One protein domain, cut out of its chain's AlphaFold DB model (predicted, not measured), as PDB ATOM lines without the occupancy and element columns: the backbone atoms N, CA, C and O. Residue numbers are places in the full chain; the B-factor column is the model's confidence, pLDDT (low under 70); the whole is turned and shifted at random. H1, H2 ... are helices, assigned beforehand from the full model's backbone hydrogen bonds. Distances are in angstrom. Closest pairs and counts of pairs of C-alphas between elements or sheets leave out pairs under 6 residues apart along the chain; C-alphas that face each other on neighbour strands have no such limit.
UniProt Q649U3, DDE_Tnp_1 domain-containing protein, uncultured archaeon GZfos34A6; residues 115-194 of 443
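What this domain is: This is residues 115 to 194 of the 443 residues of the protein "DDE_Tnp_1 domain-containing protein" of uncultured archaeon GZfos34A6 (UniProt Q649U3). H3, the longest helix, runs through the middle, with H4, H5 and H6 on one side and H2 as an arm from its first end. Residues 132 to 139, of which 132 to 134 belong to H2, stick out. The printed part, 80 residues with six named helices, H1 to H6, is all helix and compact, with a radius of gyration of the C-alphas of 12.5 A and spans of 33 by 30 by 21 A.

How they stand to each other: H1, residues 115 to 118, is near H3, residues 144 to 157. H2, residues 123 to 134, touches residues 144 to 145 of H3 alone, in a hairpin; C-alphas 124 and 145 are closest, 5.5 A. H4, residues 162 to 171, touches H6, residues 187 to 192; C-alphas 162 and 187 are closest, 5.3 A. H5, residues 173 to 179, touches H3 at a steep tilt of 60 degrees; C-alphas 179 and 146 are closest, 5.2 A. Every O i to N i+4 pair is within hydrogen-bond range in H2 to H6.

Where its parts are: H3, 19.8 A long, begins at C-alpha 144 (46.779, 42.355, -48.527). H2 is 16.8 A long. H6 ends at C-alpha 192 (43.432, 44.054, -59.755).

The domain as a whole: The printed part has no cut. Residues 136 to 140 have pLDDT under 70.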
ATOM      1  N   ARG A 115      33.154  37.361 -37.520       95.75
ATOM      2  CA  ARG A 115      34.403  37.792 -36.873       95.75
ATOM      3  C   ARG A 115      35.199  36.619 -36.303       95.75
ATOM      4  O   ARG A 115      36.425  36.664 -36.265       95.75
ATOM      5  N   HIS A 116      34.519  35.539 -35.908       97.00
ATOM      6  CA  HIS A 116      35.162  34.373 -35.305       97.00
ATOM      7  C   HIS A 116      36.076  33.622 -36.269       97.00
ATOM      8  O   HIS A 116      37.019  32.982 -35.806       97.00
ATOM      9  N   LEU A 117      35.850  33.751 -37.584       97.81
ATOM     10  CA  LEU A 117      36.705  33.144 -38.608       97.81
ATOM     11  C   LEU A 117      38.167  33.590 -38.497       97.81
ATOM     12  O   LEU A 117      39.052  32.841 -38.895       97.81
ATOM     13  N   PHE A 118      38.420  34.773 -37.935       97.50
ATOM     14  CA  PHE A 118      39.750  35.379 -37.865       97.50
ATOM     15  C   PHE A 118      40.359  35.359 -36.455       97.50
ATOM     16  O   PHE A 118      41.421  35.929 -36.244       97.50
ATOM     17  N   LEU A 119      39.711  34.713 -35.475       95.94
ATOM     18  CA  LEU A 119      40.196  34.700 -34.088       95.94
ATOM     19  C   LEU A 119      41.234  33.609 -33.822       95.94
ATOM     20  O   LEU A 119      42.134  33.796 -33.006       95.94
ATOM     21  N   PHE A 120      41.093  32.441 -34.448       96.25
ATOM     22  CA  PHE A 120      41.830  31.230 -34.056       96.25
ATOM     23  C   PHE A 120      42.952  30.833 -35.011       96.25
ATOM     24  O   PHE A 120      43.571  29.789 -34.842       96.25
ATOM     25  N   TYR A 121      43.223  31.681 -35.992       96.75
ATOM     26  CA  TYR A 121      44.327  31.546 -36.920       96.75
ATOM     27  C   TYR A 121      44.989  32.924 -37.054       96.75
ATOM     28  O   TYR A 121      44.241  33.903 -37.141       96.75
ATOM     29  N   PRO A 122      46.333  33.027 -37.036       96.00
ATOM     30  CA  PRO A 122      47.061  34.298 -37.131       96.00
ATOM     31  C   PRO A 122      46.998  34.869 -38.559       96.00
ATOM     32  O   PRO A 122      47.985  34.920 -39.286       96.00
ATOM     33  N   PHE A 123      45.786  35.196 -39.009       95.88
ATOM     34  CA  PHE A 123      45.483  35.531 -40.397       95.88
ATOM     35  C   PHE A 123      46.202  36.803 -40.847       95.88
ATOM     36  O   PHE A 123      46.772  36.842 -41.935       95.88
ATOM     37  N   ASP A 124      46.175  37.827 -39.995       95.25
ATOM     38  CA  ASP A 124      46.767  39.126 -40.295       95.25
ATOM     39  C   ASP A 124      48.291  39.032 -40.263       95.25
ATOM     40  O   ASP A 124      48.950  39.465 -41.202       95.25
ATOM     41  N   GLU A 125      48.854  38.386 -39.241       95.31
ATOM     42  CA  GLU A 125      50.300  38.259 -39.073       95.31
ATOM     43  C   GLU A 125      50.951  37.488 -40.225       95.31
ATOM     44  O   GLU A 125      52.038  37.853 -40.672       95.31
ATOM     45  N   ARG A 126      50.287  36.438 -40.726       94.88
ATOM     46  CA  ARG A 126      50.772  35.630 -41.855       94.88
ATOM     47  C   ARG A 126      50.825  36.431 -43.151       94.88
ATOM     48  O   ARG A 126      51.847  36.408 -43.829       94.88
ATOM     49  N   LEU A 127      49.748  37.140 -43.483       93.69
ATOM     50  CA  LEU A 127      49.686  37.930 -44.713       93.69
ATOM     51  C   LEU A 127      50.589  39.163 -44.647       93.69
ATOM     52  O   LEU A 127      51.223  39.494 -45.642       93.69
ATOM     53  N   ASP A 128      50.715  39.788 -43.477       92.62
ATOM     54  CA  ASP A 128      51.629  40.914 -43.273       92.62
ATOM     55  C   ASP A 128      53.094  40.490 -43.373       92.62
ATOM     56  O   ASP A 128      53.922  41.224 -43.910       92.62
ATOM     57  N   ALA A 129      53.441  39.309 -42.852       92.81
ATOM     58  CA  ALA A 129      54.777  38.749 -43.021       92.81
ATOM     59  C   ALA A 129      55.078  38.475 -44.499       92.81
ATOM     60  O   ALA A 129      56.116  38.919 -44.984       92.81
ATOM     61  N   TRP A 130      54.144  37.838 -45.210       92.50
ATOM     62  CA  TRP A 130      54.293  37.544 -46.634       92.50
ATOM     63  C   TRP A 130      54.444  38.816 -47.480       92.50
ATOM     64  O   TRP A 130      55.342  38.888 -48.318       92.50
ATOM     65  N   GLU A 131      53.614  39.840 -47.234       89.75
ATOM     66  CA  GLU A 131      53.660  41.122 -47.954       89.75
ATOM     67  C   GLU A 131      54.999  41.840 -47.720       89.75
ATOM     68  O   GLU A 131      55.611  42.318 -48.672       89.75
ATOM     69  N   ARG A 132      55.522  41.838 -46.484       89.62
ATOM     70  CA  ARG A 132      56.850  42.407 -46.181       89.62
ATOM     71  C   ARG A 132      58.001  41.658 -46.851       89.62
ATOM     72  O   ARG A 132      58.967  42.298 -47.247       89.62
ATOM     73  N   GLU A 133      57.924  40.333 -46.935       90.38
ATOM     74  CA  GLU A 133      58.987  39.496 -47.503       90.38
ATOM     75  C   GLU A 133      59.040  39.589 -49.033       90.38
ATOM     76  O   GLU A 133      60.112  39.758 -49.609       90.38
ATOM     77  N   ASN A 134      57.880  39.535 -49.692       88.00
ATOM     78  CA  ASN A 134      57.792  39.435 -51.152       88.00
ATOM     79  C   ASN A 134      57.602  40.791 -51.842       88.00
ATOM     80  O   ASN A 134      57.922  40.946 -53.020       88.00
ATOM     81  N   HIS A 135      57.093  41.784 -51.115       82.25
ATOM     82  CA  HIS A 135      56.752  43.099 -51.645       82.25
ATOM     83  C   HIS A 135      57.197  44.245 -50.707       82.25
ATOM     84  O   HIS A 135      56.404  45.140 -50.412       82.25
ATOM     85  N   PRO A 136      58.478  44.299 -50.280       68.50
ATOM     86  CA  PRO A 136      58.963  45.248 -49.269       68.50
ATOM     87  C   PRO A 136      58.842  46.727 -49.671       68.50
ATOM     88  O   PRO A 136      58.819  47.597 -48.806       68.50
ATOM     89  N   GLN A 137      58.779  47.017 -50.976       66.75
ATOM     90  CA  GLN A 137      58.610  48.373 -51.522       66.75
ATOM     91  C   GLN A 137      57.193  48.656 -52.031       66.75
ATOM     92  O   GLN A 137      56.929  49.734 -52.563       66.75
ATOM     93  N   ASN A 138      56.280  47.690 -51.920       62.81
ATOM     94  CA  ASN A 138      54.908  47.901 -52.338       62.81
ATOM     95  C   ASN A 138      54.218  48.714 -51.249       62.81
ATOM     96  O   ASN A 138      53.731  48.175 -50.256       62.81
ATOM     97  N   ASP A 139      54.165  50.028 -51.455       55.12
ATOM     98  CA  ASP A 139      53.269  50.927 -50.734       55.12
ATOM     99  C   ASP A 139      51.833  50.674 -51.226       55.12
ATOM    100  O   ASP A 139      51.161  51.520 -51.834       55.12
ATOM    101  N   SER A 140      51.387  49.422 -51.071       57.09
ATOM    102  CA  SER A 140      50.045  49.006 -51.405       57.09
ATOM    103  C   SER A 140      49.143  49.876 -50.532       57.09
ATOM    104  O   SER A 140      49.104  49.766 -49.307       57.09
ATOM    105  N   ARG A 141      48.422  50.821 -51.159       70.69
ATOM    106  CA  ARG A 141      47.525  51.731 -50.414       70.69
ATOM    107  C   ARG A 141      46.534  50.956 -49.535       70.69
ATOM    108  O   ARG A 141      45.929  51.528 -48.630       70.69
ATOM    109  N   ILE A 142      46.332  49.668 -49.826       85.62
ATOM    110  CA  ILE A 142      45.485  48.758 -49.075       85.62
ATOM    111  C   ILE A 142      46.237  47.442 -48.825       85.62
ATOM    112  O   ILE A 142      46.388  46.671 -49.772       85.62
ATOM    113  N   PRO A 143      46.591  47.148 -47.557       89.06
ATOM    114  CA  PRO A 143      47.270  45.912 -47.179       89.06
ATOM    115  C   PRO A 143      46.533  44.648 -47.626       89.06
ATOM    116  O   PRO A 143      45.296  44.568 -47.531       89.06
ATOM    117  N   LEU A 144      47.296  43.625 -48.011       90.12
ATOM    118  CA  LEU A 144      46.779  42.355 -48.527       90.12
ATOM    119  C   LEU A 144      45.805  41.682 -47.553       90.12
ATOM    120  O   LEU A 144      44.750  41.190 -47.969       90.12
ATOM    121  N   ARG A 145      46.094  41.732 -46.245       93.81
ATOM    122  CA  ARG A 145      45.221  41.172 -45.199       93.81
ATOM    123  C   ARG A 145      43.783  41.687 -45.264       93.81
ATOM    124  O   ARG A 145      42.840  40.921 -45.058       93.81
ATOM    125  N   LYS A 146      43.592  42.965 -45.614       94.75
ATOM    126  CA  LYS A 146      42.264  43.592 -45.700       94.75
ATOM    127  C   LYS A 146      41.482  43.063 -46.896       94.75
ATOM    128  O   LYS A 146      40.307  42.721 -46.773       94.75
ATOM    129  N   ILE A 147      42.158  42.945 -48.041       94.06
ATOM    130  CA  ILE A 147      41.579  42.375 -49.260       94.06
ATOM    131  C   ILE A 147      41.208  40.908 -49.035       94.06
ATOM    132  O   ILE A 147      40.077  40.513 -49.309       94.06
ATOM    133  N   ALA A 148      42.114  40.112 -48.466       95.56
ATOM    134  CA  ALA A 148      41.871  38.698 -48.203       95.56
ATOM    135  C   ALA A 148      40.693  38.476 -47.235       95.56
ATOM    136  O   ALA A 148      39.826  37.645 -47.514       95.56
ATOM    137  N   LYS A 149      40.591  39.262 -46.151       97.38
ATOM    138  CA  LYS A 149      39.426  39.246 -45.245       97.38
ATOM    139  C   LYS A 149      38.125  39.540 -45.986       97.38
ATOM    140  O   LYS A 149      37.155  38.799 -45.831       97.38
ATOM    141  N   ALA A 150      38.111  40.567 -46.829       97.12
ATOM    142  CA  ALA A 150      36.934  40.942 -47.605       97.12
ATOM    143  C   ALA A 150      36.511  39.853 -48.605       97.12
ATOM    144  O   ALA A 150      35.323  39.586 -48.758       97.12
ATOM    145  N   LEU A 151      37.466  39.164 -49.237       96.81
ATOM    146  CA  LEU A 151      37.186  38.040 -50.136       96.81
ATOM    147  C   LEU A 151      36.640  36.814 -49.383       96.81
ATOM    148  O   LEU A 151      35.714  36.154 -49.863       96.81
ATOM    149  N   VAL A 152      37.142  36.536 -48.174       98.00
ATOM    150  CA  VAL A 152      36.556  35.521 -47.279       98.00
ATOM    151  C   VAL A 152      35.127  35.909 -46.897       98.00
ATOM    152  O   VAL A 152      34.226  35.072 -46.964       98.00
ATOM    153  N   VAL A 153      34.885  37.178 -46.559       97.38
ATOM    154  CA  VAL A 153      33.542  37.708 -46.276       97.38
ATOM    155  C   VAL A 153      32.618  37.544 -47.484       97.38
ATOM    156  O   VAL A 153      31.520  37.010 -47.330       97.38
ATOM    157  N   MET A 154      33.067  37.918 -48.683       96.44
ATOM    158  CA  MET A 154      32.326  37.763 -49.938       96.44
ATOM    159  C   MET A 154      31.892  36.309 -50.151       96.44
ATOM    160  O   MET A 154      30.705  36.028 -50.351       96.44
ATOM    161  N   CYS A 155      32.838  35.372 -50.020       97.31
ATOM    162  CA  CYS A 155      32.584  33.936 -50.117       97.31
ATOM    163  C   CYS A 155      31.566  33.479 -49.064       97.31
ATOM    164  O   CYS A 155      30.570  32.819 -49.371       97.31
ATOM    165  N   LYS A 156      31.765  33.889 -47.809       96.56
ATOM    166  CA  LYS A 156      30.936  33.456 -46.686       96.56
ATOM    167  C   LYS A 156      29.510  33.984 -46.764       96.56
ATOM    168  O   LYS A 156      28.548  33.274 -46.454       96.56
ATOM    169  N   LYS A 157      29.358  35.231 -47.203       95.50
ATOM    170  CA  LYS A 157      28.066  35.894 -47.370       95.50
ATOM    171  C   LYS A 157      27.369  35.522 -48.674       95.50
ATOM    172  O   LYS A 157      26.165  35.766 -48.762       95.50
ATOM    173  N   ARG A 158      28.035  34.774 -49.566       95.06
ATOM    174  CA  ARG A 158      27.512  34.285 -50.858       95.06
ATOM    175  C   ARG A 158      27.243  35.430 -51.840       95.06
ATOM    176  O   ARG A 158      26.246  35.400 -52.565       95.06
ATOM    177  N   LEU A 159      28.101  36.446 -51.799       94.62
ATOM    178  CA  LEU A 159      28.024  37.619 -52.663       94.62
ATOM    179  C   LEU A 159      28.645  37.258 -54.023       94.62
ATOM    180  O   LEU A 159      29.812  36.859 -54.050       94.62
ATOM    181  N   PRO A 160      27.879  37.300 -55.127       90.44
ATOM    182  CA  PRO A 160      28.366  36.852 -56.428       90.44
ATOM    183  C   PRO A 160      29.339  37.844 -57.075       90.44
ATOM    184  O   PRO A 160      30.263  37.395 -57.746       90.44
ATOM    185  N   TYR A 161      29.185  39.154 -56.851       91.81
ATOM    186  CA  TYR A 161      29.996  40.184 -57.505       91.81
ATOM    187  C   TYR A 161      30.745  41.075 -56.505       91.81
ATOM    188  O   TYR A 161      30.306  41.283 -55.374       91.81
ATOM    189  N   TYR A 162      31.877  41.650 -56.931       92.69
ATOM    190  CA  TYR A 162      32.625  42.615 -56.111       92.69
ATOM    191  C   TYR A 162      31.814  43.880 -55.800       92.69
ATOM    192  O   TYR A 162      32.021  44.490 -54.759       92.69
ATOM    193  N   THR A 163      30.871  44.257 -56.663       93.25
ATOM    194  CA  THR A 163      29.927  45.352 -56.396       93.25
ATOM    195  C   THR A 163      29.026  45.045 -55.203       93.25
ATOM    196  O   THR A 163      28.838  45.915 -54.364       93.25
ATOM    197  N   ASP A 164      28.550  43.803 -55.066       94.56
ATOM    198  CA  ASP A 164      27.730  43.398 -53.917       94.56
ATOM    199  C   ASP A 164      28.545  43.408 -52.620       94.56
ATOM    200  O   ASP A 164      28.028  43.758 -51.564       94.56
ATOM    201  N   LEU A 165      29.829  43.032 -52.695       95.25
ATOM    202  CA  LEU A 165      30.757  43.144 -51.568       95.25
ATOM    203  C   LEU A 165      30.919  44.598 -51.122       95.25
ATOM    204  O   LEU A 165      30.925  44.861 -49.926       95.25
ATOM    205  N   ILE A 166      31.053  45.528 -52.065       95.31
ATOM    206  CA  ILE A 166      31.229  46.952 -51.755       95.31
ATOM    207  C   ILE A 166      29.983  47.516 -51.097       95.31
ATOM    208  O   ILE A 166      30.104  48.076 -50.015       95.31
ATOM    209  N   ILE A 167      28.809  47.273 -51.684       95.31
ATOM    210  CA  ILE A 167      27.524  47.690 -51.109       95.31
ATOM    211  C   ILE A 167      27.388  47.141 -49.682       95.31
ATOM    212  O   ILE A 167      27.112  47.885 -48.749       95.31
ATOM    213  N   ASP A 168      27.669  45.851 -49.471       94.69
ATOM    214  CA  ASP A 168      27.544  45.230 -48.148       94.69
ATOM    215  C   ASP A 168      28.578  45.753 -47.130       94.69
ATOM    216  O   ASP A 168      28.297  45.747 -45.932       94.69
ATOM    217  N   LEU A 169      29.754  46.217 -47.573       95.44
ATOM    218  CA  LEU A 169      30.745  46.883 -46.717       95.44
ATOM    219  C   LEU A 169      30.355  48.335 -46.396       95.44
ATOM    220  O   LEU A 169      30.593  48.780 -45.275       95.44
ATOM    221  N   GLU A 170      29.766  49.061 -47.348       94.88
ATOM    222  CA  GLU A 170      29.280  50.437 -47.169       94.88
ATOM    223  C   GLU A 170      28.071  50.489 -46.228       94.88
ATOM    224  O   GLU A 170      28.029  51.311 -45.314       94.88
ATOM    225  N   GLU A 171      27.122  49.568 -46.397       93.88
ATOM    226  CA  GLU A 171      25.909  49.486 -45.578       93.88
ATOM    227  C   GLU A 171      26.170  48.965 -44.158       93.88
ATOM    228  O   GLU A 171      25.362  49.205 -43.261       93.88
ATOM    229  N   LYS A 172      27.270  48.228 -43.934       93.31
ATOM    230  CA  LYS A 172      27.567  47.575 -42.647       93.31
ATOM    231  C   LYS A 172      28.933  47.995 -42.095       93.31
ATOM    232  O   LYS A 172      29.921  47.271 -42.273       93.31
ATOM    233  N   PRO A 173      29.004  49.094 -41.316       91.75
ATOM    234  CA  PRO A 173      30.255  49.597 -40.741       91.75
ATOM    235  C   PRO A 173      31.020  48.566 -39.903       91.75
ATOM    236  O   PRO A 173      32.250  48.526 -39.932       91.75
ATOM    237  N   ALA A 174      30.314  47.684 -39.189       92.88
ATOM    238  CA  ALA A 174      30.937  46.610 -38.418       92.88
ATOM    239  C   ALA A 174      31.700  45.612 -39.313       92.88
ATOM    240  O   ALA A 174      32.757  45.109 -38.929       92.88
ATOM    241  N   LEU A 175      31.204  45.359 -40.529       94.44
ATOM    242  CA  LEU A 175      31.854  44.483 -41.500       94.44
ATOM    243  C   LEU A 175      33.066  45.160 -42.150       94.44
ATOM    244  O   LEU A 175      34.116  44.533 -42.293       94.44
ATOM    245  N   ALA A 176      32.949  46.448 -42.481       95.19
ATOM    246  CA  ALA A 176      34.077  47.257 -42.941       95.19
ATOM    247  C   ALA A 176      35.204  47.303 -41.901       95.19
ATOM    248  O   ALA A 176      36.366  47.062 -42.235       95.19
ATOM    249  N   SER A 177      34.843  47.522 -40.634       95.31
ATOM    250  CA  SER A 177      35.765  47.520 -39.497       95.31
ATOM    251  C   SER A 177      36.445  46.160 -39.313       95.31
ATOM    252  O   SER A 177      37.669  46.104 -39.197       95.31
ATOM    253  N   LEU A 178      35.696  45.050 -39.405       95.38
ATOM    254  CA  LEU A 178      36.256  43.692 -39.354       95.38
ATOM    255  C   LEU A 178      37.324  43.456 -40.436       95.38
ATOM    256  O   LEU A 178      38.371  42.863 -40.163       95.38
ATOM    257  N   CYS A 179      37.068  43.928 -41.656       95.69
ATOM    258  CA  CYS A 179      38.018  43.861 -42.769       95.69
ATOM    259  C   CYS A 179      39.152  44.900 -42.663       95.69
ATOM    260  O   CYS A 179      40.120  44.831 -43.417       95.69
ATOM    261  N   GLY A 180      39.063  45.856 -41.735       94.69
ATOM    262  CA  GLY A 180      40.065  46.898 -41.506       94.69
ATOM    263  C   GLY A 180      39.973  48.099 -42.455       94.69
ATOM    264  O   GLY A 180      40.967  48.817 -42.626       94.69
ATOM    265  N   PHE A 181      38.827  48.334 -43.097       94.12
ATOM    266  CA  PHE A 181      38.623  49.478 -43.990       94.12
ATOM    267  C   PHE A 181      38.106  50.706 -43.236       94.12
ATOM    268  O   PHE A 181      37.102  50.638 -42.538       94.12
ATOM    269  N   LYS A 182      38.786  51.844 -43.427       89.06
ATOM    270  CA  LYS A 182      38.268  53.178 -43.063       89.06
ATOM    271  C   LYS A 182      37.492  53.813 -44.220       89.06
ATOM    272  O   LYS A 182      36.511  54.504 -44.001       89.06
ATOM    273  N   SER A 183      37.946  53.553 -45.443       90.38
ATOM    274  CA  SER A 183      37.304  53.925 -46.702       90.38
ATOM    275  C   SER A 183      37.146  52.669 -47.553       90.38
ATOM    276  O   SER A 183      38.109  51.901 -47.679       90.38
ATOM    277  N   ILE A 184      35.963  52.455 -48.128       93.44
ATOM    278  CA  ILE A 184      35.682  51.241 -48.899       93.44
ATOM    279  C   ILE A 184      36.352  51.336 -50.277       93.44
ATOM    280  O   ILE A 184      36.185  52.337 -50.977       93.44
ATOM    281  N   PRO A 185      37.160  50.338 -50.677       90.44
ATOM    282  CA  PRO A 185      37.770  50.328 -51.998       90.44
ATOM    283  C   PRO A 185      36.758  50.041 -53.106       90.44
ATOM    284  O   PRO A 185      35.767  49.348 -52.910       90.44
ATOM    285  N   THR A 186      37.072  50.499 -54.316       90.25
ATOM    286  CA  THR A 186      36.268  50.198 -55.505       90.25
ATOM    287  C   THR A 186      36.462  48.755 -55.979       90.25
ATOM    288  O   THR A 186      37.465  48.105 -55.673       90.25
ATOM    289  N   ALA A 187      35.545  48.265 -56.824       88.12
ATOM    290  CA  ALA A 187      35.581  46.888 -57.341       88.12
ATOM    291  C   ALA A 187      36.868  46.604 -58.123       88.12
ATOM    292  O   ALA A 187      37.387  45.489 -58.114       88.12
ATOM    293  N   LYS A 188      37.422  47.655 -58.739       86.75
ATOM    294  CA  LYS A 188      38.686  47.623 -59.467       86.75
ATOM    295  C   LYS A 188      39.872  47.270 -58.569       86.75
ATOM    296  O   LYS A 188      40.849  46.724 -59.061       86.75
ATOM    297  N   VAL A 189      39.836  47.577 -57.273       87.12
ATOM    298  CA  VAL A 189      40.922  47.178 -56.366       87.12
ATOM    299  C   VAL A 189      40.916  45.665 -56.166       87.12
ATOM    300  O   VAL A 189      41.969  45.043 -56.284       87.12
ATOM    301  N   PHE A 190      39.741  45.080 -55.923       86.75
ATOM    302  CA  PHE A 190      39.593  43.636 -55.737       86.75
ATOM    303  C   PHE A 190      39.960  42.855 -56.997       86.75
ATOM    304  O   PHE A 190      40.694  41.880 -56.901       86.75
ATOM    305  N   SER A 191      39.533  43.309 -58.180       81.94
ATOM    306  CA  SER A 191      39.876  42.622 -59.432       81.94
ATOM    307  C   SER A 191      41.359  42.722 -59.794       81.94
ATOM    308  O   SER A 191      41.903  41.818 -60.420       81.94
ATOM    309  N   ARG A 192      42.028  43.814 -59.405       83.31
ATOM    310  CA  ARG A 192      43.432  44.054 -59.755       83.31
ATOM    311  C   ARG A 192      44.425  43.499 -58.748       83.31
ATOM    312  O   ARG A 192      45.601  43.463 -59.076       83.31
ATOM    313  N   VAL A 193      44.005  43.057 -57.554       79.56
ATOM    314  CA  VAL A 193      44.934  42.471 -56.561       79.56
ATOM    315  C   VAL A 193      45.730  41.296 -57.147       79.56
ATOM    316  O   VAL A 193      46.873  41.070 -56.770       79.56
ATOM    317  N   MET A 194      45.143  40.624 -58.139       76.12
ATOM    318  CA  MET A 194      45.705  39.482 -58.849       76.12
ATOM    319  C   MET A 194      46.704  39.834 -59.954       76.12
ATOM    320  O   MET A 194      47.334  38.931 -60.504       76.12
TER     321      MET A 194